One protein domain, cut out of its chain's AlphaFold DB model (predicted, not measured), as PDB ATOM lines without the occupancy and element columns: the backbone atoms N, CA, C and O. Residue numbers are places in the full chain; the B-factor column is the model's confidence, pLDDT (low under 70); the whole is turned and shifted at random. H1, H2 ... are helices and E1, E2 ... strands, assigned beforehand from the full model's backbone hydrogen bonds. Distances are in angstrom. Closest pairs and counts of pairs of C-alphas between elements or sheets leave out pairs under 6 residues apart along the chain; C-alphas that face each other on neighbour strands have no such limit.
ATOM      1  N   GLU A 707       1.915  20.515  13.135       92.12
ATOM      2  CA  GLU A 707       0.666  19.759  13.219       92.12
ATOM      3  C   GLU A 707      -0.309  20.359  14.249       92.12
ATOM      4  O   GLU A 707      -1.524  20.356  14.040       92.12
ATOM      5  N   TRP A 708       0.211  20.960  15.329       93.81
ATOM      6  CA  TRP A 708      -0.590  21.760  16.264       93.81
ATOM      7  C   TRP A 708      -1.102  23.059  15.628       93.81
ATOM      8  O   TRP A 708      -2.230  23.467  15.907       93.81
ATOM      9  N   GLN A 709      -0.291  23.703  14.781       92.94
ATOM     10  CA  GLN A 709      -0.673  24.907  14.035       92.94
ATOM     11  C   GLN A 709      -1.726  24.567  12.961       92.94
ATOM     12  O   GLN A 709      -2.763  25.219  12.939       92.94
ATOM     13  N   ASP A 710      -1.551  23.491  12.183       93.75
ATOM     14  CA  ASP A 710      -2.536  22.991  11.205       93.75
ATOM     15  C   ASP A 710      -3.886  22.656  11.853       93.75
ATOM     16  O   ASP A 710      -4.952  23.032  11.354       93.75
ATOM     17  N   LEU A 711      -3.855  21.938  12.981       95.44
ATOM     18  CA  LEU A 711      -5.057  21.577  13.726       95.44
ATOM     19  C   LEU A 711      -5.764  22.825  14.277       95.44
ATOM     20  O   LEU A 711      -6.991  22.909  14.208       95.44
ATOM     21  N   ALA A 712      -5.013  23.816  14.764       95.50
ATOM     22  CA  ALA A 712      -5.567  25.095  15.198       95.50
ATOM     23  C   ALA A 712      -6.158  25.914  14.047       95.50
ATOM     24  O   ALA A 712      -7.247  26.461  14.209       95.50
ATOM     25  N   SER A 713      -5.512  25.947  12.880       94.19
ATOM     26  CA  SER A 713      -6.046  26.609  11.687       94.19
ATOM     27  C   SER A 713      -7.382  25.998  11.258       94.19
ATOM     28  O   SER A 713      -8.339  26.736  11.048       94.19
ATOM     29  N   ARG A 714      -7.501  24.662  11.237       94.88
ATOM     30  CA  ARG A 714      -8.768  23.965  10.928       94.88
ATOM     31  C   ARG A 714      -9.861  24.208  11.972       94.88
ATOM     32  O   ARG A 714     -11.032  24.327  11.621       94.88
ATOM     33  N   VAL A 715      -9.504  24.279  13.257       95.56
ATOM     34  CA  VAL A 715     -10.463  24.575  14.337       95.56
ATOM     35  C   VAL A 715     -10.934  26.034  14.291       95.56
ATOM     36  O   VAL A 715     -12.107  26.287  14.557       95.56
ATOM     37  N   LEU A 716     -10.065  26.977  13.911       94.06
ATOM     38  CA  LEU A 716     -10.429  28.378  13.677       94.06
ATOM     39  C   LEU A 716     -11.314  28.528  12.427       94.06
ATOM     40  O   LEU A 716     -12.353  29.175  12.499       94.06
ATOM     41  N   GLU A 717     -10.967  27.869  11.319       93.31
ATOM     42  CA  GLU A 717     -11.783  27.820  10.096       93.31
ATOM     43  C   GLU A 717     -13.200  27.291  10.388       93.31
ATOM     44  O   GLU A 717     -14.189  27.906   9.994       93.31
ATOM     45  N   ALA A 718     -13.317  26.214  11.175       93.56
ATOM     46  CA  ALA A 718     -14.602  25.660  11.609       93.56
ATOM     47  C   ALA A 718     -15.367  26.532  12.628       93.56
ATOM     48  O   ALA A 718     -16.571  26.335  12.822       93.56
ATOM     49  N   ALA A 719     -14.692  27.472  13.298       92.50
ATOM     50  CA  ALA A 719     -15.334  28.478  14.140       92.50
ATOM     51  C   ALA A 719     -15.879  29.660  13.316       92.50
ATOM     52  O   ALA A 719     -16.846  30.290  13.746       92.50
ATOM     53  N   GLY A 720     -15.304  29.946  12.144       90.50
ATOM     54  CA  GLY A 720     -15.672  31.092  11.311       90.50
ATOM     55  C   GLY A 720     -15.295  32.439  11.953       90.50
ATOM     56  O   GLY A 720     -14.351  32.491  12.748       90.50
ATOM     57  N   PRO A 721     -16.013  33.535  11.637       90.94
ATOM     58  CA  PRO A 721     -15.817  34.855  12.247       90.94
ATOM     59  C   PRO A 721     -16.086  34.842  13.763       90.94
ATOM     60  O   PRO A 721     -17.212  35.047  14.229       90.94
ATOM     61  N   ALA A 722     -15.037  34.564  14.538       91.88
ATOM     62  CA  ALA A 722     -15.120  34.235  15.954       91.88
ATOM     63  C   ALA A 722     -14.529  35.329  16.851       91.88
ATOM     64  O   ALA A 722     -13.395  35.773  16.654       91.88
ATOM     65  N   VAL A 723     -15.240  35.673  17.929       94.50
ATOM     66  CA  VAL A 723     -14.594  36.252  19.116       94.50
ATOM     67  C   VAL A 723     -14.036  35.120  19.974       94.50
ATOM     68  O   VAL A 723     -14.741  34.175  20.334       94.50
ATOM     69  N   GLY A 724     -12.749  35.208  20.294       95.88
ATOM     70  CA  GLY A 724     -12.087  34.283  21.200       95.88
ATOM     71  C   GLY A 724     -12.346  34.660  22.655       95.88
ATOM     72  O   GLY A 724     -12.195  35.821  23.022       95.88
ATOM     73  N   VAL A 725     -12.703  33.693  23.497       97.00
ATOM     74  CA  VAL A 725     -12.957  33.901  24.928       97.00
ATOM     75  C   VAL A 725     -12.178  32.885  25.758       97.00
ATOM     76  O   VAL A 725     -12.266  31.682  25.507       97.00
ATOM     77  N   HIS A 726     -11.456  33.351  26.781       95.94
ATOM     78  CA  HIS A 726     -10.872  32.481  27.807       95.94
ATOM     79  C   HIS A 726     -11.381  32.816  29.214       95.94
ATOM     80  O   HIS A 726     -11.145  33.914  29.728       95.94
ATOM     81  N   TRP A 727     -12.012  31.838  29.868       94.50
ATOM     82  CA  TRP A 727     -12.526  31.965  31.231       94.50
ATOM     83  C   TRP A 727     -11.916  30.912  32.170       94.50
ATOM     84  O   TRP A 727     -12.339  29.757  32.179       94.50
ATOM     85  N   ARG A 728     -10.936  31.320  32.990       91.69
ATOM     86  CA  ARG A 728     -10.428  30.514  34.115       91.69
ATOM     87  C   ARG A 728     -11.276  30.795  35.358       91.69
ATOM     88  O   ARG A 728     -11.118  31.846  35.981       91.69
ATOM     89  N   THR A 729     -12.195  29.878  35.647       91.00
ATOM     90  CA  THR A 729     -13.234  29.955  36.687       91.00
ATOM     91  C   THR A 729     -12.755  29.515  38.072       91.00
ATOM     92  O   THR A 729     -13.406  29.822  39.071       91.00
ATOM     93  N   GLU A 730     -11.603  28.841  38.157       84.38
ATOM     94  CA  GLU A 730     -10.916  28.515  39.410       84.38
ATOM     95  C   GLU A 730     -10.895  29.701  40.396       84.38
ATOM     96  O   GLU A 730     -10.606  30.837  40.024       84.38
ATOM     97  N   SER A 731     -11.146  29.436  41.681       80.44
ATOM     98  CA  SER A 731     -11.158  30.418  42.787       80.44
ATOM     99  C   SER A 731     -12.194  31.559  42.725       80.44
ATOM    100  O   SER A 731     -12.208  32.386  43.634       80.44
ATOM    101  N   ILE A 732     -13.104  31.589  41.743       88.00
ATOM    102  CA  ILE A 732     -14.267  32.493  41.761       88.00
ATOM    103  C   ILE A 732     -15.375  31.888  42.639       88.00
ATOM    104  O   ILE A 732     -15.747  30.731  42.457       88.00
ATOM    105  N   GLU A 733     -15.944  32.658  43.571       89.75
ATOM    106  CA  GLU A 733     -17.107  32.204  44.351       89.75
ATOM    107  C   GLU A 733     -18.386  32.138  43.481       89.75
ATOM    108  O   GLU A 733     -18.602  33.037  42.663       89.75
ATOM    109  N   PRO A 734     -19.287  31.147  43.662       90.06
ATOM    110  CA  PRO A 734     -20.451  30.955  42.787       90.06
ATOM    111  C   PRO A 734     -21.360  32.180  42.536       90.06
ATOM    112  O   PRO A 734     -21.752  32.363  41.384       90.06
ATOM    113  N   PRO A 735     -21.669  33.056  43.519       89.62
ATOM    114  CA  PRO A 735     -22.476  34.258  43.260       89.62
ATOM    115  C   PRO A 735     -21.768  35.252  42.328       89.62
ATOM    116  O   PRO A 735     -22.389  35.880  41.472       89.62
ATOM    117  N   THR A 736     -20.444  35.365  42.459       93.25
ATOM    118  CA  THR A 736     -19.608  36.172  41.565       93.25
ATOM    119  C   THR A 736     -19.551  35.543  40.175       93.25
ATOM    120  O   THR A 736     -19.704  36.255  39.184       93.25
ATOM    121  N   LEU A 737     -19.406  34.215  40.097       93.38
ATOM    122  CA  LEU A 737     -19.349  33.453  38.846       93.38
ATOM    123  C   LEU A 737     -20.597  33.679  37.975       93.38
ATOM    124  O   LEU A 737     -20.456  33.921  36.778       93.38
ATOM    125  N   GLU A 738     -21.794  33.688  38.572       93.44
ATOM    126  CA  GLU A 738     -23.043  34.012  37.867       93.44
ATOM    127  C   GLU A 738     -23.032  35.448  37.308       93.44
ATOM    128  O   GLU A 738     -23.248  35.643  36.111       93.44
ATOM    129  N   SER A 739     -22.689  36.450  38.129       94.81
ATOM    130  CA  SER A 739     -22.621  37.853  37.677       94.81
ATOM    131  C   SER A 739     -21.598  38.077  36.550       94.81
ATOM    132  O   SER A 739     -21.856  38.803  35.592       94.81
ATOM    133  N   CYS A 740     -20.454  37.390  36.609       96.56
ATOM    134  CA  CYS A 740     -19.432  37.413  35.567       96.56
ATOM    135  C   CYS A 740     -19.863  36.686  34.282       96.56
ATOM    136  O   CYS A 740     -19.354  37.017  33.211       96.56
ATOM    137  N   GLY A 741     -20.804  35.738  34.373       96.31
ATOM    138  CA  GLY A 741     -21.444  35.095  33.225       96.31
ATOM    139  C   GLY A 741     -22.440  36.014  32.523       96.31
ATOM    140  O   GLY A 741     -22.404  36.117  31.299       96.31
ATOM    141  N   GLY A 742     -23.264  36.740  33.288       96.62
ATOM    142  CA  GLY A 742     -24.132  37.796  32.754       96.62
ATOM    143  C   GLY A 742     -23.326  38.875  32.025       96.62
ATOM    144  O   GLY A 742     -23.526  39.096  30.834       96.62
ATOM    145  N   GLY A 743     -22.313  39.436  32.697       96.69
ATOM    146  CA  GLY A 743     -21.419  40.432  32.099       96.69
ATOM    147  C   GLY A 743     -20.671  39.939  30.850       96.69
ATOM    148  O   GLY A 743     -20.453  40.713  29.921       96.69
ATOM    149  N   LEU A 744     -20.327  38.648  30.757       97.75
ATOM    150  CA  LEU A 744     -19.767  38.088  29.520       97.75
ATOM    151  C   LEU A 744     -20.782  38.136  28.365       97.75
ATOM    152  O   LEU A 744     -20.414  38.496  27.247       97.75
ATOM    153  N   VAL A 745     -22.051  37.799  28.613       97.69
ATOM    154  CA  VAL A 745     -23.110  37.851  27.590       97.69
ATOM    155  C   VAL A 745     -23.368  39.292  27.133       97.69
ATOM    156  O   VAL A 745     -23.434  39.534  25.927       97.69
ATOM    157  N   ASP A 746     -23.416  40.252  28.058       97.12
ATOM    158  CA  ASP A 746     -23.583  41.676  27.735       97.12
ATOM    159  C   ASP A 746     -22.405  42.227  26.908       97.12
ATOM    160  O   ASP A 746     -22.613  42.897  25.891       97.12
ATOM    161  N   ALA A 747     -21.165  41.879  27.271       96.50
ATOM    162  CA  ALA A 747     -19.969  42.256  26.516       96.50
ATOM    163  C   ALA A 747     -19.975  41.673  25.087       96.50
ATOM    164  O   ALA A 747     -19.638  42.367  24.124       96.50
ATOM    165  N   LEU A 748     -20.402  40.415  24.926       96.62
ATOM    166  CA  LEU A 748     -20.532  39.755  23.622       96.62
ATOM    167  C   LEU A 748     -21.642  40.383  22.761       96.62
ATOM    168  O   LEU A 748     -21.461  40.547  21.553       96.62
ATOM    169  N   LEU A 749     -22.762  40.791  23.367       96.31
ATOM    170  CA  LEU A 749     -23.842  41.507  22.683       96.31
ATOM    171  C   LEU A 749     -23.408  42.905  22.225       96.31
ATOM    172  O   LEU A 749     -23.654  43.265  21.072       96.31
ATOM    173  N   ALA A 750     -22.704  43.666  23.066       94.38
ATOM    174  CA  ALA A 750     -22.128  44.957  22.687       94.38
ATOM    175  C   ALA A 750     -21.105  44.816  21.538       94.38
ATOM    176  O   ALA A 750     -21.078  45.628  20.605       94.38
ATOM    177  N   LEU A 751     -20.304  43.745  21.557       92.75
ATOM    178  CA  LEU A 751     -19.340  43.449  20.500       92.75
ATOM    179  C   LEU A 751     -20.019  43.053  19.177       92.75
ATOM    180  O   LEU A 751     -19.605  43.524  18.121       92.75
ATOM    181  N   LYS A 752     -21.095  42.256  19.215       94.12
ATOM    182  CA  LYS A 752     -21.908  41.890  18.037       94.12
ATOM    183  C   LYS A 752     -22.717  43.069  17.484       94.12
ATOM    184  O   LYS A 752     -22.883  43.172  16.271       94.12
ATOM    185  N   ALA A 753     -23.189  43.975  18.341       94.06
ATOM    186  CA  ALA A 753     -23.880  45.196  17.923       94.06
ATOM    187  C   ALA A 753     -22.944  46.173  17.191       94.06
ATOM    188  O   ALA A 753     -23.348  46.798  16.213       94.06
ATOM    189  N   SER A 754     -21.684  46.271  17.631       90.31
ATOM    190  CA  SER A 754     -20.643  47.043  16.941       90.31
ATOM    191  C   SER A 754     -20.041  46.308  15.735       90.31
ATOM    192  O   SER A 754     -19.595  46.957  14.791       90.31
ATOM    193  N   ASN A 755     -20.070  44.968  15.720       89.62
ATOM    194  CA  ASN A 755     -19.497  44.130  14.662       89.62
ATOM    195  C   ASN A 755     -20.487  43.042  14.203       89.62
ATOM    196  O   ASN A 755     -20.371  41.878  14.605       89.62
ATOM    197  N   PRO A 756     -21.450  43.386  13.322       90.94
ATOM    198  CA  PRO A 756     -22.484  42.456  12.862       90.94
ATOM    199  C   PRO A 756     -21.958  41.195  12.160       90.94
ATOM    200  O   PRO A 756     -22.692  40.211  12.076       90.94
ATOM    201  N   THR A 757     -20.708  41.205  11.688       90.50
ATOM    202  CA  THR A 757     -20.023  40.091  11.014       90.50
ATOM    203  C   THR A 757     -19.581  38.954  11.938       90.50
ATOM    204  O   THR A 757     -19.173  37.921  11.428       90.50
ATOM    205  N   LEU A 758     -19.639  39.107  13.268       91.12
ATOM    206  CA  LEU A 758     -19.277  38.032  14.202       91.12
ATOM    207  C   LEU A 758     -20.356  36.941  14.232       91.12
ATOM    208  O   LEU A 758     -21.511  37.228  14.539       91.12
ATOM    209  N   GLU A 759     -19.992  35.694  13.950       93.38
ATOM    210  CA  GLU A 759     -20.920  34.555  13.863       93.38
ATOM    211  C   GLU A 759     -20.789  33.596  15.054       93.38
ATOM    212  O   GLU A 759     -21.739  32.892  15.406       93.38
ATOM    213  N   SER A 760     -19.627  33.561  15.712       94.44
ATOM    214  CA  SER A 760     -19.368  32.601  16.783       94.44
ATOM    215  C   SER A 760     -18.555  33.157  17.949       94.44
ATOM    216  O   SER A 760     -17.958  34.235  17.902       94.44
ATOM    217  N   VAL A 761     -18.558  32.378  19.027       96.25
ATOM    218  CA  VAL A 761     -17.761  32.596  20.230       96.25
ATOM    219  C   VAL A 761     -16.936  31.334  20.457       96.25
ATOM    220  O   VAL A 761     -17.496  30.301  20.833       96.25
ATOM    221  N   TYR A 762     -15.622  31.398  20.219       96.69
ATOM    222  CA  TYR A 762     -14.712  30.298  20.544       96.69
ATOM    223  C   TYR A 762     -14.368  30.375  22.030       96.69
ATOM    224  O   TYR A 762     -13.602  31.236  22.458       96.69
ATOM    225  N   PHE A 763     -14.960  29.489  22.823       95.81
ATOM    226  CA  PHE A 763     -14.930  29.543  24.276       95.81
ATOM    227  C   PHE A 763     -14.035  28.445  24.865       95.81
ATOM    228  O   PHE A 763     -14.300  27.248  24.715       95.81
ATOM    229  N   ALA A 764     -12.983  28.867  25.567       94.75
ATOM    230  CA  ALA A 764     -12.081  28.008  26.326       94.75
ATOM    231  C   ALA A 764     -12.231  28.266  27.833       94.75
ATOM    232  O   ALA A 764     -12.249  29.414  28.281       94.75
ATOM    233  N   THR A 765     -12.306  27.199  28.626       92.25
ATOM    234  CA  THR A 765     -12.448  27.273  30.086       92.25
ATOM    235  C   THR A 765     -11.844  26.049  30.775       92.25
ATOM    236  O   THR A 765     -11.666  24.999  30.158       92.25
ATOM    237  N   ASP A 766     -11.555  26.187  32.066       88.31
ATOM    238  CA  ASP A 766     -11.244  25.092  32.986       88.31
ATOM    239  C   ASP A 766     -12.496  24.306  33.437       88.31
ATOM    240  O   ASP A 766     -12.375  23.152  33.857       88.31
ATOM    241  N   TYR A 767     -13.695  24.889  33.325       88.62
ATOM    242  CA  TYR A 767     -14.949  24.276  33.768       88.62
ATOM    243  C   TYR A 767     -15.439  23.141  32.832       88.62
ATOM    244  O   TYR A 767     -15.420  23.305  31.608       88.62
ATOM    245  N   PRO A 768     -15.954  22.005  33.355       84.31
ATOM    246  CA  PRO A 768     -16.450  20.892  32.541       84.31
ATOM    247  C   PRO A 768     -17.846  21.139  31.939       84.31
ATOM    248  O   PRO A 768     -18.848  20.557  32.362       84.31
ATOM    249  N   LEU A 769     -17.920  22.028  30.938       85.19
ATOM    250  CA  LEU A 769     -19.175  22.420  30.278       85.19
ATOM    251  C   LEU A 769     -19.940  21.238  29.671       85.19
ATOM    252  O   LEU A 769     -21.161  21.220  29.753       85.19
ATOM    253  N   GLU A 770     -19.257  20.238  29.109       78.12
ATOM    254  CA  GLU A 770     -19.886  19.041  28.514       78.12
ATOM    255  C   GLU A 770     -20.739  18.196  29.491       78.12
ATOM    256  O   GLU A 770     -21.443  17.279  29.070       78.12
ATOM    257  N   THR A 771     -20.723  18.528  30.788       77.06
ATOM    258  CA  THR A 771     -21.600  17.938  31.815       77.06
ATOM    259  C   THR A 771     -22.944  18.668  31.987       77.06
ATOM    260  O   THR A 771     -23.745  18.266  32.833       77.06
ATOM    261  N   LEU A 772     -23.203  19.737  31.218       83.31
ATOM    262  CA  LEU A 772     -24.391  20.597  31.320       83.31
ATOM    263  C   LEU A 772     -25.308  20.463  30.089       83.31
ATOM    264  O   LEU A 772     -24.832  20.326  28.965       83.31
ATOM    265  N   SER A 773     -26.627  20.541  30.298       73.19
ATOM    266  CA  SER A 773     -27.642  20.323  29.249       73.19
ATOM    267  C   SER A 773     -27.586  21.336  28.102       73.19
ATOM    268  O   SER A 773     -27.729  20.954  26.945       73.19
ATOM    269  N   ASP A 774     -27.362  22.612  28.429       77.12
ATOM    270  CA  ASP A 774     -27.378  23.736  27.478       77.12
ATOM    271  C   ASP A 774     -25.976  24.070  26.926       77.12
ATOM    272  O   ASP A 774     -25.752  25.130  26.344       77.12
ATOM    273  N   ALA A 775     -24.997  23.183  27.133       78.19
ATOM    274  CA  ALA A 775     -23.654  23.349  26.588       78.19
ATOM    275  C   ALA A 775     -23.634  23.125  25.061       78.19
ATOM    276  O   ALA A 775     -24.520  22.444  24.540       78.19
ATOM    277  N   PRO A 776     -22.615  23.632  24.328       73.12
ATOM    278  CA  PRO A 776     -22.456  23.409  22.885       73.12
ATOM    279  C   PRO A 776     -22.463  21.918  22.509       73.12
ATOM    280  O   PRO A 776     -21.449  21.217  22.591       73.12
ATOM    281  N   SER A 777     -23.638  21.422  22.126       59.91
ATOM    282  CA  SER A 777     -23.946  19.997  22.135       59.91
ATOM    283  C   SER A 777     -23.418  19.294  20.888       59.91
ATOM    284  O   SER A 777     -23.757  19.633  19.759       59.91
ATOM    285  N   ASN A 778     -22.532  18.321  21.124       50.12
ATOM    286  CA  ASN A 778     -22.083  17.287  20.179       50.12
ATOM    287  C   ASN A 778     -21.135  16.291  20.877       50.12
ATOM    288  O   ASN A 778     -21.166  15.104  20.579       50.12
ATOM    289  N   ALA A 779     -20.359  16.738  21.874       46.91
ATOM    290  CA  ALA A 779     -19.693  15.848  22.831       46.91
ATOM    291  C   ALA A 779     -20.721  15.339  23.865       46.91
ATOM    292  O   ALA A 779     -20.902  15.928  24.929       46.91
ATOM    293  N   GLY A 780     -21.484  14.306  23.499       40.91
ATOM    294  CA  GLY A 780     -22.645  13.847  24.267       40.91
ATOM    295  C   GLY A 780     -22.280  13.112  25.560       40.91
ATOM    296  O   GLY A 780     -21.927  11.941  25.513       40.91
ATOM    297  N   HIS A 781     -22.423  13.781  26.710       43.66
ATOM    298  CA  HIS A 781     -22.258  13.228  28.070       43.66
ATOM    299  C   HIS A 781     -20.886  12.610  28.421       43.66
ATOM    300  O   HIS A 781     -20.681  12.244  29.576       43.66
ATOM    301  N   GLU A 782     -19.909  12.591  27.509       47.81
ATOM    302  CA  GLU A 782     -18.502  12.247  27.785       47.81
ATOM    303  C   GLU A 782     -17.745  13.374  28.522       47.81
ATOM    304  O   GLU A 782     -16.613  13.736  28.193       47.81
ATOM    305  N   GLY A 783     -18.363  13.927  29.568       51.91
ATOM    306  CA  GLY A 783     -17.597  14.554  30.636       51.91
ATOM    307  C   GLY A 783     -16.726  13.490  31.299       51.91
ATOM    308  O   GLY A 783     -17.158  12.353  31.490       51.91
ATOM    309  N   ARG A 784     -15.487  13.838  31.653       54.00
ATOM    310  CA  ARG A 784     -14.634  12.921  32.413       54.00
ATOM    311  C   ARG A 784     -15.248  12.754  33.801       54.00
ATOM    312  O   ARG A 784     -15.178  13.680  34.598       54.00
ATOM    313  N   LEU A 785     -15.841  11.600  34.079       57.19
ATOM    314  CA  LEU A 785     -16.269  11.238  35.429       57.19
ATOM    315  C   LEU A 785     -15.114  10.569  36.191       57.19
ATOM    316  O   LEU A 785     -14.170  10.057  35.576       57.19
ATOM    317  N   ASP A 786     -15.162  10.608  37.521       57.44
ATOM    318  CA  ASP A 786     -14.246   9.869  38.395       57.44
ATOM    319  C   ASP A 786     -14.780   8.467  38.771       57.44
ATOM    320  O   ASP A 786     -15.720   7.957  38.161       57.44
ATOM    321  N   GLU A 787     -14.145   7.791  39.739       59.53
ATOM    322  CA  GLU A 787     -14.555   6.442  40.177       59.53
ATOM    323  C   GLU A 787     -15.890   6.412  40.962       59.53
ATOM    324  O   GLU A 787     -16.393   5.318  41.232       59.53
ATOM    325  N   ASP A 788     -16.455   7.570  41.330       58.75
ATOM    326  CA  ASP A 788     -17.720   7.727  42.068       58.75
ATOM    327  C   ASP A 788     -18.814   8.444  41.216       58.75
ATOM    328  O   ASP A 788     -19.841   8.860  41.757       58.75
ATOM    329  N   ASP A 789     -18.634   8.522  39.885       61.97
ATOM    330  CA  ASP A 789     -19.504   9.177  38.879       61.97
ATOM    331  C   ASP A 789     -19.611  10.729  38.981       61.97
ATOM    332  O   ASP A 789     -20.513  11.334  38.392       61.97
ATOM    333  N   GLU A 790     -18.692  11.415  39.676       61.84
ATOM    334  CA  GLU A 790     -18.681  12.891  39.791       61.84
ATOM    335  C   GLU A 790     -17.829  13.568  38.686       61.84
ATOM    336  O   GLU A 790     -16.889  12.965  38.160       61.84
ATOM    337  N   PRO A 791     -18.133  14.823  38.282       59.69
ATOM    338  CA  PRO A 791     -17.491  15.474  37.139       59.69
ATOM    339  C   PRO A 791     -16.078  15.986  37.455       59.69
ATOM    340  O   PRO A 791     -15.882  16.850  38.309       59.69
ATOM    341  N   VAL A 792     -15.094  15.534  36.684       58.72
ATOM    342  CA  VAL A 792     -13.714  16.034  36.706       58.72
ATOM    343  C   VAL A 792     -13.605  17.268  35.808       58.72
ATOM    344  O   VAL A 792     -14.004  17.242  34.643       58.72
ATOM    345  N   ALA A 793     -13.052  18.357  36.340       60.34
ATOM    346  CA  ALA A 793     -12.793  19.580  35.585       60.34
ATOM    347  C   ALA A 793     -11.563  19.444  34.672       60.34
ATOM    348  O   ALA A 793     -10.731  18.554  34.843       60.34
ATOM    349  N   HIS A 794     -11.373  20.398  33.756       63.94
ATOM    350  CA  HIS A 794     -10.162  20.463  32.917       63.94
ATOM    351  C   HIS A 794      -8.943  21.016  33.675       63.94
ATOM    352  O   HIS A 794      -7.859  21.128  33.108       63.94
ATOM    353  N   SER A 795      -9.107  21.307  34.971       63.38
ATOM    354  CA  SER A 795      -8.033  21.550  35.936       63.38
ATOM    355  C   SER A 795      -8.150  20.612  37.143       63.38
ATOM    356  O   SER A 795      -9.214  20.500  37.767       63.38
ATOM    357  N   ASP A 796      -7.023  20.006  37.531       63.00
ATOM    358  CA  ASP A 796      -6.892  19.211  38.759       63.00
ATOM    359  C   ASP A 796      -7.313  20.013  40.008       63.00
ATOM    360  O   ASP A 796      -7.909  19.457  40.930       63.00
ATOM    361  N   THR A 797      -7.034  21.326  40.046       62.16
ATOM    362  CA  THR A 797      -7.361  22.174  41.204       62.16
ATOM    363  C   THR A 797      -8.859  22.439  41.295       62.16
ATOM    364  O   THR A 797      -9.453  22.198  42.346       62.16
ATOM    365  N   LEU A 798      -9.493  22.860  40.195       68.50
ATOM    366  CA  LEU A 798     -10.932  23.136  40.147       68.50
ATOM    367  C   LEU A 798     -11.763  21.898  40.508       68.50
ATOM    368  O   LEU A 798     -12.727  22.025  41.257       68.50
ATOM    369  N   THR A 799     -11.343  20.702  40.076       70.00
ATOM    370  CA  THR A 799     -12.001  19.428  40.431       70.00
ATOM    371  C   THR A 799     -12.187  19.275  41.947       70.00
ATOM    372  O   THR A 799     -13.234  18.822  42.395       70.00
ATOM    373  N   THR A 800     -11.223  19.723  42.761       69.50
ATOM    374  CA  THR A 800     -11.313  19.617  44.233       69.50
ATOM    375  C   THR A 800     -12.258  20.623  44.902       69.50
ATOM    376  O   THR A 800     -12.515  20.505  46.101       69.50
ATOM    377  N   PHE A 801     -12.791  21.589  44.146       74.62
ATOM    378  CA  PHE A 801     -13.649  22.671  44.642       74.62
ATOM    379  C   PHE A 801     -14.995  22.795  43.908       74.62
ATOM    380  O   PHE A 801     -15.788  23.668  44.262       74.62
ATOM    381  N   LEU A 802     -15.286  21.940  42.920       82.44
ATOM    382  CA  LEU A 802     -16.592  21.920  42.258       82.44
ATOM    383  C   LEU A 802     -17.717  21.651  43.270       82.44
ATOM    384  O   LEU A 802     -17.625  20.784  44.137       82.44
ATOM    385  N   THR A 803     -18.816  22.395  43.139       85.75
ATOM    386  CA  THR A 803     -20.021  22.231  43.966       85.75
ATOM    387  C   THR A 803     -21.279  22.401  43.108       85.75
ATOM    388  O   THR A 803     -21.201  22.995  42.028       85.75
ATOM    389  N   PRO A 804     -22.464  21.967  43.583       86.50
ATOM    390  CA  PRO A 804     -23.723  22.205  42.880       86.50
ATOM    391  C   PRO A 804     -23.990  23.682  42.549       86.50
ATOM    392  O   PRO A 804     -24.555  23.955  41.499       86.50
ATOM    393  N   ALA A 805     -23.517  24.625  43.373       88.75
ATOM    394  CA  ALA A 805     -23.664  26.059  43.109       88.75
ATOM    395  C   ALA A 805     -22.807  26.545  41.920       88.75
ATOM    396  O   ALA A 805     -23.241  27.412  41.171       88.75
ATOM    397  N   HIS A 806     -21.624  25.957  41.686       90.62
ATOM    398  CA  HIS A 806     -20.851  26.229  40.464       90.62
ATOM    399  C   HIS A 806     -21.580  25.691  39.219       90.62
ATOM    400  O   HIS A 806     -21.621  26.359  38.188       90.62
ATOM    401  N   ARG A 807     -22.201  24.505  39.326       89.44
ATOM    402  CA  ARG A 807     -23.041  23.921  38.264       89.44
ATOM    403  C   ARG A 807     -24.262  24.795  37.968       89.44
ATOM    404  O   ARG A 807     -24.593  24.979  36.800       89.44
ATOM    405  N   GLU A 808     -24.902  25.344  38.995       91.12
ATOM    406  CA  GLU A 808     -26.038  26.264  38.881       91.12
ATOM    407  C   GLU A 808     -25.631  27.571  38.182       91.12
ATOM    408  O   GLU A 808     -26.194  27.892  37.137       91.12
ATOM    409  N   ALA A 809     -24.571  28.243  38.647       93.06
ATOM    410  CA  ALA A 809     -24.051  29.471  38.038       93.06
ATOM    411  C   ALA A 809     -23.611  29.288  36.568       93.06
ATOM    412  O   ALA A 809     -23.954  30.105  35.712       93.06
ATOM    413  N   MET A 810     -22.913  28.195  36.231       93.00
ATOM    414  CA  MET A 810     -22.514  27.925  34.840       93.00
ATOM    415  C   MET A 810     -23.695  27.521  33.945       93.00
ATOM    416  O   MET A 810     -23.676  27.809  32.748       93.00
ATOM    417  N   SER A 811     -24.745  26.909  34.503       92.19
ATOM    418  CA  SER A 811     -25.995  26.656  33.770       92.19
ATOM    419  C   SER A 811     -26.778  27.954  33.541       92.19
ATOM    420  O   SER A 811     -27.287  28.171  32.446       92.19
ATOM    421  N   SER A 812     -26.801  28.855  34.532       93.62
ATOM    422  CA  SER A 812     -27.376  30.203  34.424       93.62
ATOM    423  C   SER A 812     -26.693  31.007  33.307       93.62
ATOM    424  O   SER A 812     -27.373  31.564  32.443       93.62
ATOM    425  N   PHE A 813     -25.356  30.960  33.220       95.00
ATOM    426  CA  PHE A 813     -24.588  31.524  32.100       95.00
ATOM    427  C   PHE A 813     -24.998  30.937  30.737       95.00
ATOM    428  O   PHE A 813     -25.316  31.701  29.826       95.00
ATOM    429  N   LEU A 814     -25.025  29.607  30.584       94.69
ATOM    430  CA  LEU A 814     -25.375  28.963  29.309       94.69
ATOM    431  C   LEU A 814     -26.807  29.294  28.870       94.69
ATOM    432  O   LEU A 814     -27.029  29.667  27.718       94.69
ATOM    433  N   HIS A 815     -27.768  29.234  29.793       94.06
ATOM    434  CA  HIS A 815     -29.153  29.623  29.540       94.06
ATOM    435  C   HIS A 815     -29.266  31.107  29.146       94.06
ATOM    436  O   HIS A 815     -29.986  31.450  28.208       94.06
ATOM    437  N   THR A 816     -28.519  31.995  29.808       95.50
ATOM    438  CA  THR A 816     -28.473  33.433  29.487       95.50
ATOM    439  C   THR A 816     -27.856  33.682  28.107       95.50
ATOM    440  O   THR A 816     -28.404  34.449  27.316       95.50
ATOM    441  N   PHE A 817     -26.787  32.966  27.740       96.12
ATOM    442  CA  PHE A 817     -26.242  33.002  26.381       96.12
ATOM    443  C   PHE A 817     -27.282  32.532  25.351       96.12
ATOM    444  O   PHE A 817     -27.520  33.206  24.347       96.12
ATOM    445  N   GLN A 818     -27.936  31.396  25.601       94.38
ATOM    446  CA  GLN A 818     -28.886  30.790  24.665       94.38
ATOM    447  C   GLN A 818     -30.185  31.602  24.510       94.38
ATOM    448  O   GLN A 818     -30.830  31.531  23.464       94.38
ATOM    449  N   THR A 819     -30.561  32.397  25.516       95.38
ATOM    450  CA  THR A 819     -31.750  33.264  25.477       95.38
ATOM    451  C   THR A 819     -31.473  34.684  24.987       95.38
ATOM    452  O   THR A 819     -32.380  35.281  24.410       95.38
ATOM    453  N   LEU A 820     -30.257  35.221  25.161       96.25
ATOM    454  CA  LEU A 820     -29.921  36.604  24.784       96.25
ATOM    455  C   LEU A 820     -28.933  36.705  23.608       96.25
ATOM    456  O   LEU A 820     -29.196  37.441  22.663       96.25
ATOM    457  N   ALA A 821     -27.825  35.957  23.613       95.44
ATOM    458  CA  ALA A 821     -26.797  36.041  22.566       95.44
ATOM    459  C   ALA A 821     -27.139  35.220  21.310       95.44
ATOM    460  O   ALA A 821     -26.994  35.710  20.186       95.44
ATOM    461  N   ALA A 822     -27.632  33.989  21.477       94.38
ATOM    462  CA  ALA A 822     -27.938  33.105  20.349       94.38
ATOM    463  C   ALA A 822     -29.002  33.664  19.371       94.38
ATOM    464  O   ALA A 822     -28.791  33.546  18.161       94.38
ATOM    465  N   PRO A 823     -30.086  34.349  19.809       96.31
ATOM    466  CA  PRO A 823     -31.044  34.986  18.894       96.31
ATOM    467  C   PRO A 823     -30.453  36.101  18.019       96.31
ATOM    468  O   PRO A 823     -30.997  36.391  16.956       96.31
ATOM    469  N   HIS A 824     -29.327  36.699  18.424       94.50
ATOM    470  CA  HIS A 824     -28.586  37.679  17.622       94.50
ATOM    471  C   HIS A 824     -27.617  37.022  16.619       94.50
ATOM    472  O   HIS A 824     -26.880  37.723  15.923       94.50
ATOM    473  N   GLY A 825     -27.618  35.689  16.511       93.06
ATOM    474  CA  GLY A 825     -26.789  34.933  15.573       93.06
ATOM    475  C   GLY A 825     -25.365  34.663  16.065       93.06
ATOM    476  O   GLY A 825     -24.477  34.512  15.235       93.06
ATOM    477  N   LEU A 826     -25.135  34.629  17.385       95.00
ATOM    478  CA  LEU A 826     -23.867  34.187  17.977       95.00
ATOM    479  C   LEU A 826     -23.933  32.705  18.375       95.00
ATOM    480  O   LEU A 826     -24.717  32.320  19.239       95.00
ATOM    481  N   LYS A 827     -23.061  31.872  17.800       94.44
ATOM    482  CA  LYS A 827     -22.919  30.451  18.157       94.44
ATOM    483  C   LYS A 827     -21.791  30.230  19.174       94.44
ATOM    484  O   LYS A 827     -20.615  30.336  18.823       94.44
ATOM    485  N   LEU A 828     -22.120  29.822  20.402       94.00
ATOM    486  CA  LEU A 828     -21.118  29.344  21.365       94.00
ATOM    487  C   LEU A 828     -20.503  28.022  20.880       94.00
ATOM    488  O   LEU A 828     -21.224  27.083  20.549       94.00
ATOM    489  N   SER A 829     -19.173  27.949  20.824       93.31
ATOM    490  CA  SER A 829     -18.426  26.776  20.356       93.31
ATOM    491  C   SER A 829     -17.194  26.539  21.230       93.31
ATOM    492  O   SER A 829     -16.483  27.475  21.573       93.31
ATOM    493  N   THR A 830     -16.904  25.284  21.564       92.75
ATOM    494  CA  THR A 830     -15.664  24.865  22.241       92.75
ATOM    495  C   THR A 830     -14.803  24.007  21.310       92.75
ATOM    496  O   THR A 830     -15.294  23.494  20.296       92.75
ATOM    497  N   TYR A 831     -13.544  23.762  21.696       92.38
ATOM    498  CA  TYR A 831     -12.672  22.775  21.043       92.38
ATOM    499  C   TYR A 831     -13.398  21.441  20.786       92.38
ATOM    500  O   TYR A 831     -13.423  20.953  19.658       92.38
ATOM    501  N   ARG A 832     -14.063  20.878  21.811       89.19
ATOM    502  CA  ARG A 832     -14.751  19.577  21.713       89.19
ATOM    503  C   ARG A 832     -15.892  19.597  20.698       89.19
ATOM    504  O   ARG A 832     -15.983  18.688  19.877       89.19
ATOM    505  N   SER A 833     -16.734  20.636  20.711       88.44
ATOM    506  CA  SER A 833     -17.857  20.727  19.767       88.44
ATOM    507  C   SER A 833     -17.397  20.883  18.314       88.44
ATOM    508  O   SER A 833     -18.045  20.347  17.417       88.44
ATOM    509  N   LEU A 834     -16.274  21.579  18.084       92.06
ATOM    510  CA  LEU A 834     -15.726  21.811  16.745       92.06
ATOM    511  C   LEU A 834     -14.973  20.586  16.214       92.06
ATOM    512  O   LEU A 834     -15.202  20.181  15.074       92.06
ATOM    513  N   ILE A 835     -14.156  19.928  17.044       91.38
ATOM    514  CA  ILE A 835     -13.481  18.676  16.674       91.38
ATOM    515  C   ILE A 835     -14.479  17.559  16.374       91.38
ATOM    516  O   ILE A 835     -14.275  16.826  15.409       91.38
ATOM    517  N   HIS A 836     -15.594  17.463  17.107       86.69
ATOM    518  CA  HIS A 836     -16.650  16.511  16.757       86.69
ATOM    519  C   HIS A 836     -17.193  16.767  15.338       86.69
ATOM    520  O   HIS A 836     -17.272  15.831  14.543       86.69
ATOM    521  N   SER A 837     -17.492  18.024  14.973       87.50
ATOM    522  CA  SER A 837     -17.932  18.360  13.607       87.50
ATOM    523  C   SER A 837     -16.849  18.186  12.535       87.50
ATOM    524  O   SER A 837     -17.178  17.870  11.396       87.50
ATOM    525  N   LEU A 838     -15.570  18.352  12.887       90.25
ATOM    526  CA  LEU A 838     -14.438  18.166  11.975       90.25
ATOM    527  C   LEU A 838     -14.026  16.696  11.803       90.25
ATOM    528  O   LEU A 838     -13.362  16.381  10.818       90.25
ATOM    529  N   SER A 839     -14.399  15.805  12.725       86.75
ATOM    530  CA  SER A 839     -13.876  14.433  12.848       86.75
ATOM    531  C   SER A 839     -13.890  13.599  11.558       86.75
ATOM    532  O   SER A 839     -12.939  12.866  11.299       86.75
ATOM    533  N   SER A 840     -14.917  13.748  10.717       87.00
ATOM    534  CA  SER A 840     -15.060  13.058   9.423       87.00
ATOM    535  C   SER A 840     -14.269  13.691   8.267       87.00
ATOM    536  O   SER A 840     -14.160  13.089   7.201       87.00
ATOM    537  N   SER A 841     -13.733  14.897   8.469       90.81
ATOM    538  CA  SER A 841     -12.986  15.699   7.485       90.81
ATOM    539  C   SER A 841     -11.494  15.851   7.808       90.81
ATOM    540  O   SER A 841     -10.715  16.282   6.955       90.81
ATOM    541  N   LEU A 842     -11.078  15.511   9.034       90.75
ATOM    542  CA  LEU A 842      -9.676  15.564   9.439       90.75
ATOM    543  C   LEU A 842      -8.864  14.490   8.695       90.75
ATOM    544  O   LEU A 842      -9.251  13.319   8.701       90.75
ATOM    545  N   PRO A 843      -7.701  14.842   8.110       90.25
ATOM    546  CA  PRO A 843      -6.734  13.856   7.647       90.25
ATOM    547  C   PRO A 843      -6.379  12.869   8.774       90.25
ATOM    548  O   PRO A 843      -6.242  13.305   9.923       90.25
ATOM    549  N   PRO A 844      -6.143  11.573   8.487       85.94
ATOM    550  CA  PRO A 844      -5.755  10.597   9.512       85.94
ATOM    551  C   PRO A 844      -4.522  11.016  10.327       85.94
ATOM    552  O   PRO A 844      -4.446  10.736  11.521       85.94
ATOM    553  N   SER A 845      -3.598  11.751   9.698       83.69
ATOM    554  CA  SER A 845      -2.404  12.334  10.316       83.69
ATOM    555  C   SER A 845      -2.677  13.463  11.313       83.69
ATOM    556  O   SER A 845      -1.796  13.736  12.114       83.69
ATOM    557  N   LEU A 846      -3.854  14.106  11.288       89.50
ATOM    558  CA  LEU A 846      -4.274  15.141  12.251       89.50
ATOM    559  C   LEU A 846      -5.337  14.634  13.235       89.50
ATOM    560  O   LEU A 846      -5.427  15.141  14.350       89.50
ATOM    561  N   ALA A 847      -6.117  13.608  12.875       89.00
ATOM    562  CA  ALA A 847      -7.094  12.986  13.775       89.00
ATOM    563  C   ALA A 847      -6.441  12.383  15.041       89.00
ATOM    564  O   ALA A 847      -7.020  12.420  16.130       89.00
ATOM    565  N   SER A 848      -5.208  11.885  14.918       86.75
ATOM    566  CA  SER A 848      -4.371  11.404  16.027       86.75
ATOM    567  C   SER A 848      -3.914  12.516  16.986       86.75
ATOM    568  O   SER A 848      -3.802  12.287  18.188       86.75
ATOM    569  N   TRP A 849      -3.708  13.738  16.486       89.19
ATOM    570  CA  TRP A 849      -3.394  14.913  17.310       89.19
ATOM    571  C   TRP A 849      -4.667  15.482  17.936       89.19
ATOM    572  O   TRP A 849      -4.676  15.808  19.117       89.19
ATOM    573  N   ALA A 850      -5.776  15.509  17.190       90.12
ATOM    574  CA  ALA A 850      -7.078  15.967  17.673       90.12
ATOM    575  C   ALA A 850      -7.619  15.147  18.859       90.12
ATOM    576  O   ALA A 850      -8.324  15.688  19.714       90.12
ATOM    577  N   SER A 851      -7.266  13.859  18.913       86.25
ATOM    578  CA  SER A 851      -7.609  12.925  19.994       86.25
ATOM    579  C   SER A 851      -6.595  12.902  21.150       86.25
ATOM    580  O   SER A 851      -6.828  12.230  22.156       86.25
ATOM    581  N   ASN A 852      -5.489  13.651  21.062       85.50
ATOM    582  CA  ASN A 852      -4.494  13.714  22.129       85.50
ATOM    583  C   ASN A 852      -5.027  14.503  23.351       85.50
ATOM    584  O   ASN A 852      -5.556  15.604  23.176       85.50
ATOM    585  N   PRO A 853      -4.836  14.030  24.602       82.12
ATOM    586  CA  PRO A 853      -5.323  14.720  25.801       82.12
ATOM    587  C   PRO A 853      -4.830  16.165  26.000       82.12
ATOM    588  O   PRO A 853      -5.509  16.935  26.675       82.12
ATOM    589  N   ALA A 854      -3.683  16.552  25.431       83.69
ATOM    590  CA  ALA A 854      -3.161  17.922  25.501       83.69
ATOM    591  C   ALA A 854      -3.790  18.874  24.462       83.69
ATOM    592  O   ALA A 854      -3.734  20.097  24.621       83.69
ATOM    593  N   ALA A 855      -4.413  18.332  23.412       89.56
ATOM    594  CA  ALA A 855      -4.923  19.104  22.285       89.56
ATOM    595  C   ALA A 855      -5.939  20.198  22.672       89.56
ATOM    596  O   ALA A 855      -5.775  21.319  22.188       89.56
ATOM    597  N   PRO A 856      -6.911  19.982  23.589       89.12
ATOM    598  CA  PRO A 856      -7.835  21.040  23.999       89.12
ATOM    599  C   PRO A 856      -7.140  22.283  24.570       89.12
ATOM    600  O   PRO A 856      -7.643  23.390  24.385       89.12
ATOM    601  N   ALA A 857      -5.991  22.121  25.238       87.44
ATOM    602  CA  ALA A 857      -5.231  23.222  25.825       87.44
ATOM    603  C   ALA A 857      -4.322  23.911  24.794       87.44
ATOM    604  O   ALA A 857      -4.368  25.134  24.663       87.44
ATOM    605  N   ILE A 858      -3.536  23.137  24.037       90.19
ATOM    606  CA  ILE A 858      -2.589  23.664  23.037       90.19
ATOM    607  C   ILE A 858      -3.345  24.342  21.888       90.19
ATOM    608  O   ILE A 858      -3.087  25.502  21.560       90.19
ATOM    609  N   VAL A 859      -4.337  23.652  21.316       94.31
ATOM    610  CA  VAL A 859      -5.099  24.149  20.165       94.31
ATOM    611  C   VAL A 859      -5.920  25.375  20.547       94.31
ATOM    612  O   VAL A 859      -5.889  26.362  19.819       94.31
ATOM    613  N   SER A 860      -6.572  25.391  21.715       94.75
ATOM    614  CA  SER A 860      -7.269  26.602  22.178       94.75
ATOM    615  C   SER A 860      -6.319  27.783  22.360       94.75
ATOM    616  O   SER A 860      -6.706  28.910  22.058       94.75
ATOM    617  N   GLN A 861      -5.075  27.561  22.799       92.12
ATOM    618  CA  GLN A 861      -4.117  28.659  22.925       92.12
ATOM    619  C   GLN A 861      -3.689  29.201  21.556       92.12
ATOM    620  O   GLN A 861      -3.509  30.407  21.412       92.12
ATOM    621  N   LEU A 862      -3.543  28.335  20.551       93.19
ATOM    622  CA  LEU A 862      -3.213  28.731  19.180       93.19
ATOM    623  C   LEU A 862      -4.390  29.414  18.465       93.19
ATOM    624  O   LEU A 862      -4.174  30.412  17.780       93.19
ATOM    625  N   VAL A 863      -5.626  28.943  18.657       94.75
ATOM    626  CA  VAL A 863      -6.844  29.560  18.102       94.75
ATOM    627  C   VAL A 863      -7.064  30.956  18.691       94.75
ATOM    628  O   VAL A 863      -7.235  31.919  17.949       94.75
ATOM    629  N   LEU A 864      -6.982  31.114  20.017       94.12
ATOM    630  CA  LEU A 864      -7.221  32.403  20.683       94.12
ATOM    631  C   LEU A 864      -6.135  33.460  20.414       94.12
ATOM    632  O   LEU A 864      -6.380  34.647  20.626       94.12
ATOM    633  N   ARG A 865      -4.957  33.069  19.910       90.38
ATOM    634  CA  ARG A 865      -3.949  34.004  19.368       90.38
ATOM    635  C   ARG A 865      -4.335  34.576  17.992       90.38
ATOM    636  O   ARG A 865      -3.734  35.561  17.586       90.38
ATOM    637  N   GLN A 866      -5.297  33.965  17.293       88.56
ATOM    638  CA  GLN A 866      -5.613  34.222  15.879       88.56
ATOM    639  C   GLN A 866      -7.053  34.706  15.615       88.56
ATOM    640  O   GLN A 866      -7.333  35.163  14.512       88.56
ATOM    641  N   THR A 867      -7.972  34.638  16.587       89.94
ATOM    642  CA  THR A 867      -9.316  35.247  16.463       89.94
ATOM    643  C   THR A 867      -9.227  36.767  16.295       89.94
ATOM    644  O   THR A 867      -8.326  37.376  16.869       89.94
ATOM    645  N   ASP A 868     -10.173  37.412  15.603       83.25
ATOM    646  CA  ASP A 868     -10.169  38.880  15.446       83.25
ATOM    647  C   ASP A 868     -10.128  39.585  16.810       83.25
ATOM    648  O   ASP A 868      -9.212  40.349  17.106       83.25
ATOM    649  N   TYR A 869     -11.073  39.226  17.680       90.06
ATOM    650  CA  TYR A 869     -11.206  39.742  19.041       90.06
ATOM    651  C   TYR A 869     -10.793  38.683  20.066       90.06
ATOM    652  O   TYR A 869     -10.989  37.482  19.840       90.06
ATOM    653  N   PHE A 870     -10.275  39.118  21.217       93.75
ATOM    654  CA  PHE A 870      -9.999  38.253  22.362       93.75
ATOM    655  C   PHE A 870     -10.495  38.867  23.675       93.75
ATOM    656  O   PHE A 870     -10.056  39.942  24.074       93.75
ATOM    657  N   LEU A 871     -11.370  38.151  24.379       95.44
ATOM    658  CA  LEU A 871     -11.871  38.519  25.699       95.44
ATOM    659  C   LEU A 871     -11.371  37.535  26.765       95.44
ATOM    660  O   LEU A 871     -11.428  36.314  26.601       95.44
ATOM    661  N   ALA A 872     -10.931  38.063  27.902       95.50
ATOM    662  CA  ALA A 872     -10.614  37.278  29.092       95.50
ATOM    663  C   ALA A 872     -11.234  37.922  30.334       95.50
ATOM    664  O   ALA A 872     -11.388  39.139  30.380       95.50
ATOM    665  N   GLY A 873     -11.572  37.142  31.360       94.06
ATOM    666  CA  GLY A 873     -12.137  37.724  32.580       94.06
ATOM    667  C   GLY A 873     -11.146  38.686  33.247       94.06
ATOM    668  O   GLY A 873      -9.922  38.479  33.179       94.06
ATOM    669  N   LEU A 874     -11.659  39.744  33.884       93.12
ATOM    670  CA  LEU A 874     -10.849  40.643  34.707       93.12
ATOM    671  C   LEU A 874     -10.128  39.824  35.801       93.12
ATOM    672  O   LEU A 874     -10.805  39.154  36.586       93.12
ATOM    673  N   PRO A 875      -8.783  39.823  35.858       92.56
ATOM    674  CA  PRO A 875      -8.049  38.890  36.702       92.56
ATOM    675  C   PRO A 875      -8.078  39.291  38.182       92.56
ATOM    676  O   PRO A 875      -7.983  40.470  38.529       92.56
ATOM    677  N   ASP A 876      -8.127  38.297  39.065       89.31
ATOM    678  CA  ASP A 876      -7.919  38.487  40.498       89.31
ATOM    679  C   ASP A 876      -6.453  38.855  40.781       89.31
ATOM    680  O   ASP A 876      -5.541  38.062  40.543       89.31
ATOM    681  N   THR A 877      -6.212  40.089  41.233       88.88
ATOM    682  CA  THR A 877      -4.870  40.665  41.442       88.88
ATOM    683  C   THR A 877      -4.873  41.633  42.629       88.88
ATOM    684  O   THR A 877      -5.934  42.075  43.078       88.88
ATOM    685  N   ARG A 878      -3.689  42.022  43.129       86.69
ATOM    686  CA  ARG A 878      -3.569  43.105  44.129       86.69
ATOM    687  C   ARG A 878      -4.205  44.409  43.621       86.69
ATOM    688  O   ARG A 878      -4.943  45.050  44.366       86.69
ATOM    689  N   ARG A 879      -3.985  44.752  42.345       86.62
ATOM    690  CA  ARG A 879      -4.524  45.957  41.696       86.62
ATOM    691  C   ARG A 879      -6.051  45.952  41.606       86.62
ATOM    692  O   ARG A 879      -6.672  46.898  42.071       86.62
ATOM    693  N   THR A 880      -6.671  44.889  41.092       85.50
ATOM    694  CA  THR A 880      -8.141  44.827  40.965       85.50
ATOM    695  C   THR A 880      -8.844  44.856  42.327       85.50
ATOM    696  O   THR A 880      -9.873  45.515  42.464       85.50
ATOM    697  N   LYS A 881      -8.227  44.277  43.370       86.62
ATOM    698  CA  LYS A 881      -8.674  44.413  44.772       86.62
ATOM    699  C   LYS A 881      -8.532  45.841  45.308       86.62
ATOM    700  O   LYS A 881      -9.445  46.320  45.974       86.62
ATOM    701  N   ALA A 882      -7.425  46.528  45.018       87.88
ATOM    702  CA  ALA A 882      -7.199  47.916  45.434       87.88
ATOM    703  C   ALA A 882      -8.139  48.912  44.726       87.88
ATOM    704  O   ALA A 882      -8.614  49.859  45.347       87.88
ATOM    705  N   GLU A 883      -8.456  48.665  43.453       88.25
ATOM    706  CA  GLU A 883      -9.438  49.420  42.661       88.25
ATOM    707  C   GLU A 883     -10.900  49.098  43.043       88.25
ATOM    708  O   GLU A 883     -11.819  49.751  42.555       88.25
ATOM    709  N   GLY A 884     -11.137  48.095  43.901       86.62
ATOM    710  CA  GLY A 884     -12.478  47.661  44.311       86.62
ATOM    711  C   GLY A 884     -13.291  46.973  43.206       86.62
ATOM    712  O   GLY A 884     -14.512  46.875  43.329       86.62
ATOM    713  N   LYS A 885     -12.644  46.509  42.130       87.94
ATOM    714  CA  LYS A 885     -13.295  45.835  40.997       87.94
ATOM    715  C   LYS A 885     -13.560  44.360  41.318       87.94
ATOM    716  O   LYS A 885     -12.675  43.651  41.796       87.94
ATOM    717  N   THR A 886     -14.746  43.868  40.965       90.81
ATOM    718  CA  THR A 886     -15.075  42.434  41.003       90.81
ATOM    719  C   THR A 886     -14.226  41.666  39.988       90.81
ATOM    720  O   THR A 886     -14.326  41.911  38.785       90.81
ATOM    721  N   ALA A 887     -13.400  40.728  40.454       93.00
ATOM    722  CA  ALA A 887     -12.635  39.844  39.579       93.00
ATOM    723  C   ALA A 887     -13.540  38.785  38.924       93.00
ATOM    724  O   ALA A 887     -14.361  38.160  39.595       93.00
ATOM    725  N   CYS A 888     -13.345  38.557  37.624       94.50
ATOM    726  CA  CYS A 888     -14.088  37.585  36.819       94.50
ATOM    727  C   CYS A 888     -13.223  36.448  36.251       94.50
ATOM    728  O   CYS A 888     -13.741  35.599  35.534       94.50
ATOM    729  N   ALA A 889     -11.927  36.384  36.566       93.06
ATOM    730  CA  ALA A 889     -11.078  35.218  36.312       93.06
ATOM    731  C   ALA A 889      -9.960  35.106  37.356       93.06
ATOM    732  O   ALA A 889      -9.495  36.121  37.877       93.06
ATOM    733  N   LYS A 890      -9.432  33.901  37.589       90.38
ATOM    734  CA  LYS A 890      -8.113  33.770  38.230       90.38
ATOM    735  C   LYS A 890      -7.035  34.368  37.318       90.38
ATOM    736  O   LYS A 890      -7.065  34.148  36.102       90.38
ATOM    737  N   ASN A 891      -6.049  35.071  37.882       87.75
ATOM    738  CA  ASN A 891      -4.849  35.425  37.120       87.75
ATOM    739  C   ASN A 891      -4.174  34.147  36.577       87.75
ATOM    740  O   ASN A 891      -4.186  33.098  37.221       87.75
ATOM    741  N   SER A 892      -3.655  34.195  35.349       85.19
ATOM    742  CA  SER A 892      -3.267  32.984  34.625       85.19
ATOM    743  C   SER A 892      -2.218  33.252  33.552       85.19
ATOM    744  O   SER A 892      -2.488  33.918  32.550       85.19
ATOM    745  N   ASN A 893      -1.051  32.623  33.704       82.56
ATOM    746  CA  ASN A 893       0.032  32.662  32.718       82.56
ATOM    747  C   ASN A 893      -0.410  32.167  31.330       82.56
ATOM    748  O   ASN A 893       0.090  32.657  30.323       82.56
ATOM    749  N   TRP A 894      -1.381  31.249  31.256       87.06
ATOM    750  CA  TRP A 894      -1.945  30.791  29.983       87.06
ATOM    751  C   TRP A 894      -2.679  31.922  29.248       87.06
ATOM    752  O   TRP A 894      -2.429  32.136  28.063       87.06
ATOM    753  N   THR A 895      -3.514  32.692  29.962       90.06
ATOM    754  CA  THR A 895      -4.197  33.885  29.429       90.06
ATOM    755  C   THR A 895      -3.182  34.944  29.026       90.06
ATOM    756  O   THR A 895      -3.246  35.485  27.927       90.06
ATOM    757  N   ASN A 896      -2.221  35.230  29.905       88.50
ATOM    758  CA  ASN A 896      -1.286  36.334  29.715       88.50
ATOM    759  C   ASN A 896      -0.298  36.052  28.562       88.50
ATOM    760  O   ASN A 896       0.135  36.989  27.897       88.50
ATOM    761  N   ARG A 897      -0.027  34.777  28.237       85.62
ATOM    762  CA  ARG A 897       0.659  34.358  26.998       85.62
ATOM    763  C   ARG A 897      -0.162  34.611  25.733       85.62
ATOM    764  O   ARG A 897       0.409  35.060  24.746       85.62
ATOM    765  N   VAL A 898      -1.479  34.362  25.746       89.44
ATOM    766  CA  VAL A 898      -2.353  34.724  24.610       89.44
ATOM    767  C   VAL A 898      -2.336  36.237  24.407       89.44
ATOM    768  O   VAL A 898      -2.097  36.686  23.292       89.44
ATOM    769  N   VAL A 899      -2.493  37.018  25.483       88.62
ATOM    770  CA  VAL A 899      -2.406  38.488  25.436       88.62
ATOM    771  C   VAL A 899      -1.064  38.948  24.860       88.62
ATOM    772  O   VAL A 899      -1.057  39.646  23.855       88.62
ATOM    773  N   ARG A 900       0.069  38.504  25.424       85.81
ATOM    774  CA  ARG A 900       1.411  38.903  24.967       85.81
ATOM    775  C   ARG A 900       1.673  38.532  23.506       85.81
ATOM    776  O   ARG A 900       2.197  39.351  22.761       85.81
ATOM    777  N   ALA A 901       1.315  37.317  23.090       83.69
ATOM    778  CA  ALA A 901       1.494  36.886  21.705       83.69
ATOM    779  C   ALA A 901       0.687  37.763  20.732       83.69
ATOM    780  O   ALA A 901       1.181  38.085  19.657       83.69
ATOM    781  N   ARG A 902      -0.515  38.196  21.137       85.00
ATOM    782  CA  ARG A 902      -1.348  39.133  20.373       85.00
ATOM    783  C   ARG A 902      -0.812  40.566  20.376       85.00
ATOM    784  O   ARG A 902      -0.949  41.240  19.363       85.00
ATOM    785  N   SER A 903      -0.184  41.026  21.460       81.56
ATOM    786  CA  SER A 903       0.518  42.318  21.489       81.56
ATOM    787  C   SER A 903       1.699  42.331  20.513       81.56
ATOM    788  O   SER A 903       1.812  43.248  19.708       81.56
ATOM    789  N   ARG A 904       2.516  41.270  20.488       77.00
ATOM    790  CA  ARG A 904       3.642  41.168  19.543       77.00
ATOM    791  C   ARG A 904       3.196  41.145  18.083       77.00
ATOM    792  O   ARG A 904       3.772  41.855  17.271       77.00
ATOM    793  N   THR A 905       2.143  40.397  17.736       72.75
ATOM    794  CA  THR A 905       1.633  40.384  16.349       72.75
ATOM    795  C   THR A 905       0.971  41.697  15.924       72.75
ATOM    796  O   THR A 905       0.725  41.874  14.732       72.75
ATOM    797  N   TRP A 906       0.693  42.608  16.864       67.12
ATOM    798  CA  TRP A 906       0.369  44.004  16.574       67.12
ATOM    799  C   TRP A 906       1.638  44.826  16.313       67.12
ATOM    800  O   TRP A 906       1.776  45.400  15.238       67.12
ATOM    801  N   GLU A 907       2.591  44.815  17.250       65.12
ATOM    802  CA  GLU A 907       3.873  45.540  17.166       65.12
ATOM    803  C   GLU A 907       4.664  45.192  15.887       65.12
ATOM    804  O   GLU A 907       5.168  46.077  15.199       65.12
ATOM    805  N   GLU A 908       4.712  43.910  15.511       63.81
ATOM    806  CA  GLU A 908       5.353  43.416  14.280       63.81
ATOM    807  C   GLU A 908       4.652  43.882  12.986       63.81
ATOM    808  O   GLU A 908       5.236  43.789  11.905       63.81
ATOM    809  N   GLN A 909       3.413  44.384  13.073       55.34
ATOM    810  CA  GLN A 909       2.626  44.879  11.937       55.34
ATOM    811  C   GLN A 909       2.574  46.409  11.830       55.34
ATOM    812  O   GLN A 909       2.083  46.911  10.819       55.34
ATOM    813  N   GLU A 910       3.182  47.162  12.756       49.91
ATOM    814  CA  GLU A 910       3.391  48.619  12.626       49.91
ATOM    815  C   GLU A 910       4.529  48.980  11.632       49.91
ATOM    816  O   GLU A 910       5.234  49.983  11.762       49.91
ATOM    817  N   GLY A 911       4.698  48.154  10.594       51.47
ATOM    818  CA  GLY A 911       5.471  48.473   9.398       51.47
ATOM    819  C   GLY A 911       4.760  49.495   8.493       51.47
ATOM    820  O   GLY A 911       3.618  49.878   8.743       51.47
ATOM    821  N   PRO A 912       5.404  49.946   7.401       44.38
ATOM    822  CA  PRO A 912       4.953  51.103   6.615       44.38
ATOM    823  C   PRO A 912       3.670  50.908   5.774       44.38
ATOM    824  O   PRO A 912       3.299  51.825   5.047       44.38
ATOM    825  N   GLU A 913       2.995  49.759   5.858       44.06
ATOM    826  CA  GLU A 913       1.757  49.434   5.129       44.06
ATOM    827  C   GLU A 913       0.721  48.836   6.105       44.06
ATOM    828  O   GLU A 913       0.712  47.620   6.326       44.06
ATOM    829  N   PRO A 914      -0.135  49.663   6.737       43.34
ATOM    830  CA  PRO A 914      -1.043  49.206   7.784       43.34
ATOM    831  C   PRO A 914      -2.218  48.406   7.207       43.34
ATOM    832  O   PRO A 914      -3.076  48.940   6.501       43.34
ATOM    833  N   ARG A 915      -2.308  47.122   7.568       42.28
ATOM    834  CA  ARG A 915      -3.536  46.328   7.409       42.28
ATOM    835  C   ARG A 915      -4.410  46.458   8.653       42.28
ATOM    836  O   ARG A 915      -3.906  46.445   9.771       42.28
ATOM    837  N   GLU A 916      -5.725  46.540   8.458       45.84
ATOM    838  CA  GLU A 916      -6.710  46.603   9.544       45.84
ATOM    839  C   GLU A 916      -6.798  45.275  10.318       45.84
ATOM    840  O   GLU A 916      -7.720  44.480  10.120       45.84
ATOM    841  N   LEU A 917      -5.872  45.032  11.248       48.78
ATOM    842  CA  LEU A 917      -6.143  44.084  12.322       48.78
ATOM    843  C   LEU A 917      -7.153  44.686  13.303       48.78
ATOM    844  O   LEU A 917      -7.045  45.829  13.736       48.78
ATOM    845  N   ARG A 918      -8.111  43.862  13.724       56.91
ATOM    846  CA  ARG A 918      -9.078  44.170  14.792       56.91
ATOM    847  C   ARG A 918      -8.645  43.575  16.133       56.91
ATOM    848  O   ARG A 918      -9.494  43.265  16.960       56.91
ATOM    849  N   ASN A 919      -7.330  43.406  16.307       61.53
ATOM    850  CA  ASN A 919      -6.653  42.605  17.331       61.53
ATOM    851  C   ASN A 919      -6.789  43.202  18.745       61.53
ATOM    852  O   ASN A 919      -5.831  43.639  19.376       61.53
ATOM    853  N   ILE A 920      -8.024  43.226  19.229       66.88
ATOM    854  CA  ILE A 920      -8.433  43.864  20.469       66.88
ATOM    855  C   ILE A 920      -8.479  42.794  21.554       66.88
ATOM    856  O   ILE A 920      -9.283  41.859  21.508       66.88
ATOM    857  N   VAL A 921      -7.590  42.954  22.531       79.06
ATOM    858  CA  VAL A 921      -7.632  42.256  23.815       79.06
ATOM    859  C   VAL A 921      -8.505  43.073  24.761       79.06
ATOM    860  O   VAL A 921      -8.237  44.253  24.953       79.06
ATOM    861  N   GLY A 922      -9.508  42.445  25.374       88.31
ATOM    862  CA  GLY A 922     -10.372  43.081  26.367       88.31
ATOM    863  C   GLY A 922     -10.549  42.251  27.638       88.31
ATOM    864  O   GLY A 922     -10.561  41.015  27.607       88.31
ATOM    865  N   ARG A 923     -10.719  42.933  28.772       93.12
ATOM    866  CA  ARG A 923     -11.033  42.353  30.080       93.12
ATOM    867  C   ARG A 923     -12.465  42.671  30.490       93.12
ATOM    868  O   ARG A 923     -12.763  43.796  30.889       93.12
ATOM    869  N   TRP A 924     -13.363  41.688  30.398       95.38
ATOM    870  CA  TRP A 924     -14.760  41.890  30.804       95.38
ATOM    871  C   TRP A 924     -14.919  41.829  32.329       95.38
ATOM    872  O   TRP A 924     -14.193  41.106  33.025       95.38
ATOM    873  N   LYS A 925     -15.894  42.585  32.834       94.31
ATOM    874  CA  LYS A 925     -16.263  42.685  34.252       94.31
ATOM    875  C   LYS A 925     -17.703  42.198  34.467       94.31
ATOM    876  O   LYS A 925     -18.438  41.954  33.512       94.31
TER     877      LYS A 925
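Overview. This is residues 707 to 925 of the 931 residues of the protein "BY PROTMAP: gi|342321161|gb|EGU13096.1| Proteophosphoglycan 5 [Rhodotorula glutinis ATCC 204091]" of Rhodosporidium toruloides (UniProt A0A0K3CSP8). What shape do these atoms make? A strongly twisted sheet of five parallel strands forms the core, with the long helices H2 and H4 side by side on one face and H1, H7 and H9 on the other: three layers, helices on both faces of a sheet. H5 and H6 pack on H1, and two loops stick out: residues 878 to 884, of which 878 to 882 belong to H8, and residues 910 to 916. What is it built of? The printed part has 219 residues with nine named helices and five named strands, in the order H1 E1 H2 E2 H3 H4 E3 H5 H6 H7 E4 H8 H9 E5; the sheet runs E3 E2 E1 E4 E5, and the class is mixed, helices and strands. How large is it? It is compact, with a radius of gyration of the C-alphas of 17.2 A and spans of 59 by 51 by 34 A.

Along the chain. Where do the first elements lie? H1 is residues 707 to 719, 18.2 A long, from C-alpha 707 at (0.666, 19.759, 13.219). E1 is residues 722 to 727, 15.7 A; H2 734 to 754, 30.4 A; E2 760 to 765, 15.9 A; and H3 796 to 799. What follows? H4 is residues 804 to 824, 30.0 A, beginning at C-alpha 804 (-23.723, 22.205, 42.880), with a kink of 30 degrees near residue 818. E3 is 827 to 829, H5 831 to 838, H6 844 to 850, and H7 855 to 864, 13.6 A. Which elements come last? E4 is residues 869 to 873, H8 878 to 882, H9 893 to 907, 20.6 A, and E5 920 to 924, ending at C-alpha 924 (-14.760, 41.890, 30.804).

Arrangement. What does H1 touch? H1 touches H7 at a steep tilt of 64 degrees, the same way, closest at the C-alphas of Ala 712 and Val 859, 5.1 A. With residues 715 to 719 alone it touches H5, closest at the C-alphas of Val 715 and Leu 834, 6.4 A, and with 707 to 711 alone H6, closest at those of Leu 711 and Leu 846, 6.6 A. How are the strands paired? Within hydrogen-bond range are N 829 and O 761, 2.9 A, between E3 and E2; N 725 and O 762, 2.8 A, between E2 and E1; N 871 and O 724, 2.8 A, between E1 and E4; and N 872 and O 922, 3.0 A, between E4 and E5. E1, H2, E2; E2, H3 H4, E3; and E4, H8 H9, E5 are strand-helix-strand units, parallel neighbour strands with helices between, each with a right-handed crossover. Which helices are on the sheet's faces? H2, at a height over the sheet of 9.1 A, runs along the strands and touches H4 at a shallow tilt of 14 degrees, the same way, closest at the C-alphas of Glu 738 and Ala 809, 4.7 A. On the opposite face H7 has a height of 9.3 A and H9, over E4 and E5, 10.3 A; with residues 894 to 898 alone H9 only just touches H7, with 3 pairs of C-alphas within 8 A, closest at those of Gln 861 and Val 898, 6.5 A. H3 and H8 touch no helix and are not on the sheet. How are the helix backbones? In H1, H2, H5, H8 and H9 every O i to N i+4 pair is within hydrogen-bond range; H4 has 14 of 17, H7 5 of 6, and H6 1 of 3, with 2 of 4 O i to N i+3 pairs, while H3 is too short for an O i to N i+4 pair.

Size, cuts and confidence. How far does it reach? The two C-alphas farthest apart are those of Asp 788 and Pro 912, 60.4 A. Is it unbroken, and which links are long? The printed part has no cut; the long links are E2 to H3, 30 residues, and H9 to E5, 12 residues. Where is confidence low? The mean pLDDT of the printed part is 84.3, and residues 777 to 798, residue 800 and residues 906 to 920 are under 70.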